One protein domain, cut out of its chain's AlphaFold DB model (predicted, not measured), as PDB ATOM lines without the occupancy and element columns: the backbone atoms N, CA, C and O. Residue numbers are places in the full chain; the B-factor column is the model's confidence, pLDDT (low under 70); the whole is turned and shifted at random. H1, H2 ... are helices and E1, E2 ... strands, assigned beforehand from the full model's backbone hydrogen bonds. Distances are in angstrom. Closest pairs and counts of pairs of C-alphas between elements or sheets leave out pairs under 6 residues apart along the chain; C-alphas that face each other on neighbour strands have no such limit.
ATOM      1  N   VAL A 679      65.483-126.286  -6.263       97.50
ATOM      2  CA  VAL A 679      64.476-125.427  -5.649       97.50
ATOM      3  C   VAL A 679      65.067-124.038  -5.472       97.50
ATOM      4  O   VAL A 679      66.045-123.860  -4.748       97.50
ATOM      5  N   ASP A 680      64.449-123.059  -6.120       96.50
ATOM      6  CA  ASP A 680      64.920-121.679  -6.179       96.50
ATOM      7  C   ASP A 680      63.825-120.692  -5.796       96.50
ATOM      8  O   ASP A 680      62.637-120.921  -6.033       96.50
ATOM      9  N   TRP A 681      64.239-119.542  -5.273       95.50
ATOM     10  CA  TRP A 681      63.342-118.437  -4.953       95.50
ATOM     11  C   TRP A 681      63.730-117.203  -5.753       95.50
ATOM     12  O   TRP A 681      64.867-116.749  -5.707       95.50
ATOM     13  N   HIS A 682      62.780-116.609  -6.461       93.19
ATOM     14  CA  HIS A 682      62.948-115.281  -7.026       93.19
ATOM     15  C   HIS A 682      62.371-114.250  -6.057       93.19
ATOM     16  O   HIS A 682      61.172-114.267  -5.758       93.19
ATOM     17  N   VAL A 683      63.237-113.361  -5.574       89.19
ATOM     18  CA  VAL A 683      62.868-112.210  -4.749       89.19
ATOM     19  C   VAL A 683      62.867-110.973  -5.652       89.19
ATOM     20  O   VAL A 683      63.934-110.591  -6.136       89.19
ATOM     21  N   PRO A 684      61.706-110.342  -5.905       77.31
ATOM     22  CA  PRO A 684      61.645-109.154  -6.748       77.31
ATOM     23  C   PRO A 684      62.452-108.002  -6.140       77.31
ATOM     24  O   PRO A 684      62.265-107.650  -4.975       77.31
ATOM     25  N   THR A 685      63.325-107.385  -6.934       67.94
ATOM     26  CA  THR A 685      64.177-106.254  -6.517       67.94
ATOM     27  C   THR A 685      63.557-104.881  -6.803       67.94
ATOM     28  O   THR A 685      64.122-103.854  -6.429       67.94
ATOM     29  N   LEU A 686      62.382-104.828  -7.444       58.34
ATOM     30  CA  LEU A 686      61.724-103.588  -7.867       58.34
ATOM     31  C   LEU A 686      60.674-103.099  -6.853       58.34
ATOM     32  O   LEU A 686      59.702-103.785  -6.543       58.34
ATOM     33  N   ALA A 687      60.840-101.858  -6.383       43.94
ATOM     34  CA  ALA A 687      59.914-101.175  -5.473       43.94
ATOM     35  C   ALA A 687      58.587-100.727  -6.130       43.94
ATOM     36  O   ALA A 687      57.626-100.441  -5.424       43.94
ATOM     37  N   ASN A 688      58.510-100.687  -7.467       41.91
ATOM     38  CA  ASN A 688      57.398-100.050  -8.190       41.91
ATOM     39  C   ASN A 688      56.286-101.001  -8.661       41.91
ATOM     40  O   ASN A 688      55.295-100.542  -9.227       41.91
ATOM     41  N   THR A 689      56.411-102.310  -8.449       44.88
ATOM     42  CA  THR A 689      55.315-103.255  -8.698       44.88
ATOM     43  C   THR A 689      54.560-103.506  -7.401       44.88
ATOM     44  O   THR A 689      55.155-103.907  -6.404       44.88
ATOM     45  N   SER A 690      53.237-103.343  -7.426       43.66
ATOM     46  CA  SER A 690      52.312-103.571  -6.302       43.66
ATOM     47  C   SER A 690      52.330-104.994  -5.718       43.66
ATOM     48  O   SER A 690      51.636-105.264  -4.742       43.66
ATOM     49  N   ASN A 691      53.120-105.906  -6.289       53.84
ATOM     50  CA  ASN A 691      53.208-107.302  -5.897       53.84
ATOM     51  C   ASN A 691      54.678-107.720  -5.708       53.84
ATOM     52  O   ASN A 691      55.334-108.171  -6.642       53.84
ATOM     53  N   GLN A 692      55.198-107.560  -4.489       71.38
ATOM     54  CA  GLN A 692      56.543-108.002  -4.082       71.38
ATOM     55  C   GLN A 692      56.552-109.430  -3.521       71.38
ATOM     56  O   GLN A 692      57.362-109.782  -2.656       71.38
ATOM     57  N   ASN A 693      55.601-110.246  -3.967       84.88
ATOM     58  CA  ASN A 693      55.518-111.627  -3.542       84.88
ATOM     59  C   ASN A 693      56.702-112.415  -4.088       84.88
ATOM     60  O   ASN A 693      57.106-112.269  -5.244       84.88
ATOM     61  N   ILE A 694      57.229-113.284  -3.237       92.56
ATOM     62  CA  ILE A 694      58.308-114.193  -3.599       92.56
ATOM     63  C   ILE A 694      57.729-115.266  -4.524       92.56
ATOM     64  O   ILE A 694      56.567-115.664  -4.400       92.56
ATOM     65  N   ARG A 695      58.528-115.740  -5.476       93.94
ATOM     66  CA  ARG A 695      58.135-116.820  -6.383       93.94
ATOM     67  C   ARG A 695      59.067-118.012  -6.220       93.94
ATOM     68  O   ARG A 695      60.279-117.844  -6.246       93.94
ATOM     69  N   LEU A 696      58.491-119.198  -6.072       96.81
ATOM     70  CA  LEU A 696      59.197-120.472  -6.011       96.81
ATOM     71  C   LEU A 696      59.376-121.035  -7.423       96.81
ATOM     72  O   LEU A 696      58.468-120.939  -8.256       96.81
ATOM     73  N   TYR A 706      58.650-125.956 -12.901       95.81
ATOM     74  CA  TYR A 706      57.410-125.499 -12.281       95.81
ATOM     75  C   TYR A 706      57.655-124.203 -11.519       95.81
ATOM     76  O   TYR A 706      58.758-123.960 -11.024       95.81
ATOM     77  N   THR A 707      56.628-123.366 -11.408       95.44
ATOM     78  CA  THR A 707      56.716-122.114 -10.660       95.44
ATOM     79  C   THR A 707      55.414-121.797  -9.941       95.44
ATOM     80  O   THR A 707      54.332-122.067 -10.462       95.44
ATOM     81  N   GLN A 708      55.523-121.197  -8.755       94.44
ATOM     82  CA  GLN A 708      54.385-120.795  -7.935       94.44
ATOM     83  C   GLN A 708      54.659-119.464  -7.238       94.44
ATOM     84  O   GLN A 708      55.725-119.253  -6.662       94.44
ATOM     85  N   GLN A 709      53.687-118.554  -7.288       93.81
ATOM     86  CA  GLN A 709      53.726-117.334  -6.487       93.81
ATOM     87  C   GLN A 709      53.356-117.669  -5.041       93.81
ATOM     88  O   GLN A 709      52.338-118.313  -4.793       93.81
ATOM     89  N   LEU A 710      54.178-117.215  -4.102       94.12
ATOM     90  CA  LEU A 710      54.021-117.488  -2.681       94.12
ATOM     91  C   LEU A 710      53.154-116.410  -2.009       94.12
ATOM     92  O   LEU A 710      53.055-115.280  -2.511       94.12
ATOM     93  N   PRO A 711      52.519-116.724  -0.864       91.69
ATOM     94  CA  PRO A 711      51.724-115.753  -0.110       91.69
ATOM     95  C   PRO A 711      52.579-114.717   0.631       91.69
ATOM     96  O   PRO A 711      52.060-113.674   1.023       91.69
ATOM     97  N   LEU A 712      53.865-115.010   0.853       92.12
ATOM     98  CA  LEU A 712      54.787-114.140   1.576       92.12
ATOM     99  C   LEU A 712      55.515-113.187   0.627       92.12
ATOM    100  O   LEU A 712      55.947-113.562  -0.468       92.12
ATOM    101  N   ASN A 713      55.693-111.954   1.091       90.19
ATOM    102  CA  ASN A 713      56.528-110.951   0.442       90.19
ATOM    103  C   ASN A 713      57.840-110.721   1.209       90.19
ATOM    104  O   ASN A 713      58.023-111.174   2.342       90.19
ATOM    105  N   ILE A 714      58.765-109.992   0.583       88.88
ATOM    106  CA  ILE A 714      60.102-109.757   1.141       88.88
ATOM    107  C   ILE A 714      60.099-108.937   2.441       88.88
ATOM    108  O   ILE A 714      60.933-109.177   3.312       88.88
ATOM    109  N   HIS A 715      59.156-108.007   2.612       88.81
ATOM    110  CA  HIS A 715      59.050-107.191   3.824       88.81
ATOM    111  C   HIS A 715      58.677-108.044   5.035       88.81
ATOM    112  O   HIS A 715      59.337-107.975   6.066       88.81
ATOM    113  N   GLN A 716      57.686-108.928   4.884       92.19
ATOM    114  CA  GLN A 716      57.289-109.864   5.940       92.19
ATOM    115  C   GLN A 716      58.444-110.776   6.365       92.19
ATOM    116  O   GLN A 716      58.574-111.093   7.546       92.19
ATOM    117  N   VAL A 717      59.283-111.185   5.409       92.50
ATOM    118  CA  VAL A 717      60.476-111.991   5.677       92.50
ATOM    119  C   VAL A 717      61.527-111.189   6.447       92.50
ATOM    120  O   VAL A 717      61.991-111.651   7.487       92.50
ATOM    121  N   LYS A 718      61.875-109.981   5.988       91.31
ATOM    122  CA  LYS A 718      62.848-109.107   6.670       91.31
ATOM    123  C   LYS A 718      62.405-108.757   8.091       91.31
ATOM    124  O   LYS A 718      63.196-108.885   9.023       91.31
ATOM    125  N   ASP A 719      61.130-108.420   8.274       91.94
ATOM    126  CA  ASP A 719      60.538-108.157   9.588       91.94
ATOM    127  C   ASP A 719      60.624-109.373  10.513       91.94
ATOM    128  O   ASP A 719      60.817-109.233  11.723       91.94
ATOM    129  N   TRP A 720      60.435-110.578   9.967       94.31
ATOM    130  CA  TRP A 720      60.554-111.808  10.738       94.31
ATOM    131  C   TRP A 720      62.005-112.075  11.145       94.31
ATOM    132  O   TRP A 720      62.235-112.408  12.307       94.31
ATOM    133  N   ILE A 721      62.967-111.879  10.235       91.50
ATOM    134  CA  ILE A 721      64.407-112.033  10.502       91.50
ATOM    135  C   ILE A 721      64.835-111.086  11.624       91.50
ATOM    136  O   ILE A 721      65.331-111.557  12.644       91.50
ATOM    137  N   ALA A 722      64.535-109.790  11.503       90.25
ATOM    138  CA  ALA A 722      64.899-108.788  12.508       90.25
ATOM    139  C   ALA A 722      64.326-109.100  13.904       90.25
ATOM    140  O   ALA A 722      64.956-108.825  14.915       90.25
ATOM    141  N   LYS A 723      63.134-109.710  13.980       88.88
ATOM    142  CA  LYS A 723      62.492-110.087  15.255       88.88
ATOM    143  C   LYS A 723      62.973-111.420  15.832       88.88
ATOM    144  O   LYS A 723      62.728-111.684  17.008       88.88
ATOM    145  N   THR A 724      63.543-112.294  15.005       87.62
ATOM    146  CA  THR A 724      63.766-113.707  15.358       87.62
ATOM    147  C   THR A 724      65.240-114.077  15.429       87.62
ATOM    148  O   THR A 724      65.606-114.891  16.275       87.62
ATOM    149  N   LEU A 725      66.062-113.504  14.550       84.94
ATOM    150  CA  LEU A 725      67.475-113.839  14.377       84.94
ATOM    151  C   LEU A 725      68.415-112.716  14.831       84.94
ATOM    152  O   LEU A 725      69.574-112.993  15.096       84.94
ATOM    153  N   THR A 726      67.923-111.482  14.973       82.69
ATOM    154  CA  THR A 726      68.704-110.351  15.492       82.69
ATOM    155  C   THR A 726      68.337-110.092  16.951       82.69
ATOM    156  O   THR A 726      67.209-109.706  17.258       82.69
ATOM    157  N   TYR A 727      69.269-110.346  17.867       81.56
ATOM    158  CA  TYR A 727      69.091-110.138  19.305       81.56
ATOM    159  C   TYR A 727      70.454-109.918  19.990       81.56
ATOM    160  O   TYR A 727      71.456-110.407  19.475       81.56
ATOM    161  N   PRO A 728      70.508-109.194  21.128       76.12
ATOM    162  CA  PRO A 728      71.749-109.007  21.888       76.12
ATOM    163  C   PRO A 728      72.321-110.344  22.377       76.12
ATOM    164  O   PRO A 728      71.541-111.237  22.714       76.12
ATOM    165  N   GLU A 729      73.647-110.459  22.501       64.81
ATOM    166  CA  GLU A 729      74.330-111.706  22.904       64.81
ATOM    167  C   GLU A 729      73.795-112.304  24.214       64.81
ATOM    168  O   GLU A 729      73.624-113.516  24.333       64.81
ATOM    169  N   MET A 730      73.446-111.455  25.183       70.50
ATOM    170  CA  MET A 730      72.959-111.883  26.500       70.50
ATOM    171  C   MET A 730      71.465-112.252  26.520       70.50
ATOM    172  O   MET A 730      70.943-112.725  27.533       70.50
ATOM    173  N   ALA A 731      70.731-112.033  25.424       78.31
ATOM    174  CA  ALA A 731      69.303-112.316  25.356       78.31
ATOM    175  C   ALA A 731      69.037-113.773  24.964       78.31
ATOM    176  O   ALA A 731      69.629-114.311  24.035       78.31
ATOM    177  N   THR A 732      68.052-114.415  25.607       80.75
ATOM    178  CA  THR A 732      67.633-115.759  25.183       80.75
ATOM    179  C   THR A 732      67.091-115.725  23.746       80.75
ATOM    180  O   THR A 732      66.073-115.038  23.517       80.75
ATOM    181  N   PRO A 733      67.673-116.520  22.820       85.56
ATOM    182  CA  PRO A 733      67.276-116.555  21.420       85.56
ATOM    183  C   PRO A 733      65.769-116.790  21.266       85.56
ATOM    184  O   PRO A 733      65.224-117.710  21.889       85.56
ATOM    185  N   PRO A 734      65.051-116.011  20.437       87.56
ATOM    186  CA  PRO A 734      63.608-116.164  20.256       87.56
ATOM    187  C   PRO A 734      63.179-117.583  19.856       87.56
ATOM    188  O   PRO A 734      62.142-118.063  20.320       87.56
ATOM    189  N   LEU A 735      63.988-118.277  19.047       88.12
ATOM    190  CA  LEU A 735      63.731-119.659  18.630       88.12
ATOM    191  C   LEU A 735      63.950-120.694  19.747       88.12
ATOM    192  O   LEU A 735      63.315-121.747  19.700       88.12
ATOM    193  N   ALA A 736      64.772-120.397  20.759       87.88
ATOM    194  CA  ALA A 736      64.995-121.270  21.919       87.88
ATOM    195  C   ALA A 736      63.845-121.212  22.944       87.88
ATOM    196  O   ALA A 736      63.745-122.042  23.851       87.88
ATOM    197  N   ARG A 737      62.950-120.221  22.828       88.12
ATOM    198  CA  ARG A 737      61.779-120.083  23.706       88.12
ATOM    199  C   ARG A 737      60.743-121.163  23.384       88.12
ATOM    200  O   ARG A 737      60.651-121.652  22.263       88.12
ATOM    201  N   LYS A 738      59.848-121.465  24.334       84.38
ATOM    202  CA  LYS A 738      58.770-122.471  24.159       84.38
ATOM    203  C   LYS A 738      57.882-122.238  22.922       84.38
ATOM    204  O   LYS A 738      57.317-123.187  22.387       84.38
ATOM    205  N   THR A 739      57.748-120.991  22.470       86.94
ATOM    206  CA  THR A 739      56.978-120.595  21.278       86.94
ATOM    207  C   THR A 739      57.804-120.568  19.986       86.94
ATOM    208  O   THR A 739      57.248-120.282  18.926       86.94
ATOM    209  N   GLY A 740      59.098-120.905  20.023       86.69
ATOM    210  CA  GLY A 740      60.020-120.807  18.887       86.69
ATOM    211  C   GLY A 740      59.566-121.588  17.651       86.69
ATOM    212  O   GLY A 740      59.515-121.040  16.554       86.69
ATOM    213  N   ASN A 741      59.091-122.826  17.823       88.75
ATOM    214  CA  ASN A 741      58.534-123.610  16.710       88.75
ATOM    215  C   ASN A 741      57.288-122.946  16.083       88.75
ATOM    216  O   ASN A 741      57.072-123.052  14.879       88.75
ATOM    217  N   GLN A 742      56.454-122.260  16.875       89.94
ATOM    218  CA  GLN A 742      55.301-121.512  16.347       89.94
ATOM    219  C   GLN A 742      55.744-120.257  15.593       89.94
ATOM    220  O   GLN A 742      55.124-119.891  14.595       89.94
ATOM    221  N   LEU A 743      56.818-119.611  16.052       91.62
ATOM    222  CA  LEU A 743      57.424-118.472  15.374       91.62
ATOM    223  C   LEU A 743      57.986-118.880  14.005       91.62
ATOM    224  O   LEU A 743      57.713-118.187  13.028       91.62
ATOM    225  N   LEU A 744      58.670-120.027  13.922       91.56
ATOM    226  CA  LEU A 744      59.194-120.583  12.668       91.56
ATOM    227  C   LEU A 744      58.080-120.947  11.675       91.56
ATOM    228  O   LEU A 744      58.172-120.610  10.497       91.56
ATOM    229  N   LYS A 745      56.970-121.536  12.147       93.06
ATOM    230  CA  LYS A 745      55.808-121.887  11.302       93.06
ATOM    231  C   LYS A 745      55.210-120.704  10.537       93.06
ATOM    232  O   LYS A 745      54.580-120.920   9.504       93.06
ATOM    233  N   LYS A 746      55.403-119.460  10.997       94.31
ATOM    234  CA  LYS A 746      54.951-118.264  10.261       94.31
ATOM    235  C   LYS A 746      55.598-118.151   8.877       94.31
ATOM    236  O   LYS A 746      54.998-117.555   7.992       94.31
ATOM    237  N   MET A 747      56.776-118.743   8.689       95.81
ATOM    238  CA  MET A 747      57.514-118.749   7.425       95.81
ATOM    239  C   MET A 747      57.189-119.953   6.524       95.81
ATOM    240  O   MET A 747      57.729-120.037   5.426       95.81
ATOM    241  N   ASN A 748      56.274-120.857   6.909       95.50
ATOM    242  CA  ASN A 748      55.897-122.022   6.084       95.50
ATOM    243  C   ASN A 748      55.386-121.637   4.680       95.50
ATOM    244  O   ASN A 748      55.510-122.429   3.750       95.50
ATOM    245  N   GLY A 749      54.868-120.417   4.498       94.75
ATOM    246  CA  GLY A 749      54.479-119.899   3.181       94.75
ATOM    247  C   GLY A 749      55.634-119.820   2.171       94.75
ATOM    248  O   GLY A 749      55.382-119.702   0.979       94.75
ATOM    249  N   LEU A 750      56.897-119.914   2.611       96.06
ATOM    250  CA  LEU A 750      58.066-119.941   1.722       96.06
ATOM    251  C   LEU A 750      58.232-121.269   0.973       96.06
ATOM    252  O   LEU A 750      58.917-121.311  -0.046       96.06
ATOM    253  N   VAL A 751      57.623-122.346   1.474       95.62
ATOM    254  CA  VAL A 751      57.703-123.704   0.904       95.62
ATOM    255  C   VAL A 751      56.352-124.194   0.372       95.62
ATOM    256  O   VAL A 751      56.189-125.371   0.039       95.62
ATOM    257  N   GLU A 752      55.372-123.293   0.277       91.00
ATOM    258  CA  GLU A 752      54.063-123.585  -0.300       91.00
ATOM    259  C   GLU A 752      54.211-123.904  -1.797       91.00
ATOM    260  O   GLU A 752      54.836-123.156  -2.544       91.00
ATOM    261  N   GLY A 753      53.697-125.063  -2.220       88.62
ATOM    262  CA  GLY A 753      53.892-125.609  -3.571       88.62
ATOM    263  C   GLY A 753      54.852-126.794  -3.656       88.62
ATOM    264  O   GLY A 753      54.686-127.657  -4.516       88.62
ATOM    265  N   LEU A 754      55.798-126.948  -2.718       95.00
ATOM    266  CA  LEU A 754      56.718-128.099  -2.747       95.00
ATOM    267  C   LEU A 754      55.996-129.445  -2.640       95.00
ATOM    268  O   LEU A 754      56.468-130.435  -3.198       95.00
ATOM    269  N   LEU A 755      54.847-129.488  -1.961       94.06
ATOM    270  CA  LEU A 755      54.026-130.695  -1.861       94.06
ATOM    271  C   LEU A 755      53.507-131.171  -3.231       94.06
ATOM    272  O   LEU A 755      53.327-132.370  -3.412       94.06
ATOM    273  N   GLU A 756      53.279-130.249  -4.170       94.44
ATOM    274  CA  GLU A 756      52.737-130.532  -5.505       94.44
ATOM    275  C   GLU A 756      53.833-130.919  -6.507       94.44
ATOM    276  O   GLU A 756      53.603-131.745  -7.387       94.44
ATOM    277  N   PHE A 757      55.034-130.346  -6.367       94.31
ATOM    278  CA  PHE A 757      56.111-130.482  -7.359       94.31
ATOM    279  C   PHE A 757      57.222-131.469  -6.977       94.31
ATOM    280  O   PHE A 757      58.106-131.740  -7.792       94.31
ATOM    281  N   THR A 758      57.216-131.999  -5.752       95.75
ATOM    282  CA  THR A 758      58.256-132.915  -5.250       95.75
ATOM    283  C   THR A 758      57.639-134.118  -4.546       95.75
ATOM    284  O   THR A 758      56.541-134.025  -3.998       95.75
TER     285      THR A 758
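What this domain is: This is residues 679 to 696 and 706 to 758 of the 1084 residues of an uncharacterized protein of Podospora anserina (strain S / ATCC MYA-4624 / DSM 980 / FGSC 10383) (UniProt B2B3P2). A small three-stranded sheet forms one end of a loose, flat model, and the rest of the printed part is one drawn-out loop: H1 leads away from the sheet, a long link turns round at the far end, and H2, H3 and H4 come back towards the sheet. The two limbs of this loop stay some way from each other, H3 covers part of the sheet, and residues 727 to 732 stick out at the turn. The 71 printed residues hold three named strands and then four named helices, in the order E1 E2 E3 H1 H2 H3 H4; the sheet's order is E1 E2 E3, antiparallel throughout, and the class is mixed. The radius of gyration of the C-alphas is 14.4 A, and the spans are 42 by 32 by 16 A.

How they stand to each other: Start at the sheet, where E1, residues 679 to 682, and E2, residues 693 to 696, form an antiparallel hairpin at 155 degrees; N 682 and O 695 are 2.8 A apart, within hydrogen-bond range. On the other side of E2 look for E3, residues 706 to 713, antiparallel to it at 148 degrees, with N 696 and O 708 at 2.8 A and N 710 and O 694 at 2.9 A. E3 bends by 50 degrees at residue 710. H1, residues 714 to 724, is only just on the sheet, with 5 pairs of C-alphas within 10 A, and only grazes it with residues 714 to 717. H2, residues 740 to 745, is not on the sheet; it is close to H1 but not clearly touching, at a shallow tilt of 10 degrees, opposite ways, the closest C-alphas being those of Thr 724 and Leu 743, 7.9 A apart. H3, residues 748 to 751, is on the sheet at a height of 7.7 A, only just over E2, on which 3 of its C-alphas fall; its closest C-alpha pair with E3 is Pro 711 and Gly 749, 6.0 A. H4, residues 754 to 757, only grazes the sheet, and the C-alphas of Tyr 706 and Phe 757 are 7.1 A apart. H1 is apart from H3 and H4. In H1 and H2 every O i to N i+4 pair is within hydrogen-bond range; H3 and H4 are too short for such a pair.

Where its parts are: Find C-alpha 679 at (64.476, -125.427, -5.649), where E1 begins; it ends at residue 682, and E2 follows at 693 to 696. E3 measures 19.3 A from C-alpha 706 to C-alpha 713. H1 runs 15.2 A from C-alpha 714 at (60.102, -109.757, 1.141) to C-alpha 724. H2 covers 8.7 A from 740 to 745, H3 is 748 to 751, and H4 ends at C-alpha 757, (56.111, -130.482, -7.359).

The domain as a whole: The two C-alphas farthest apart, those of Tyr 706 and Met 730, are 43.9 A apart. Residues 697 to 705 are cut out, with 8.2 A between C-alphas 696 and 706. The link from H1 to H2, residues 725 to 739, is long. Mean pLDDT of the printed part is 85.7; residues 685 to 691 and residue 729 are under 70.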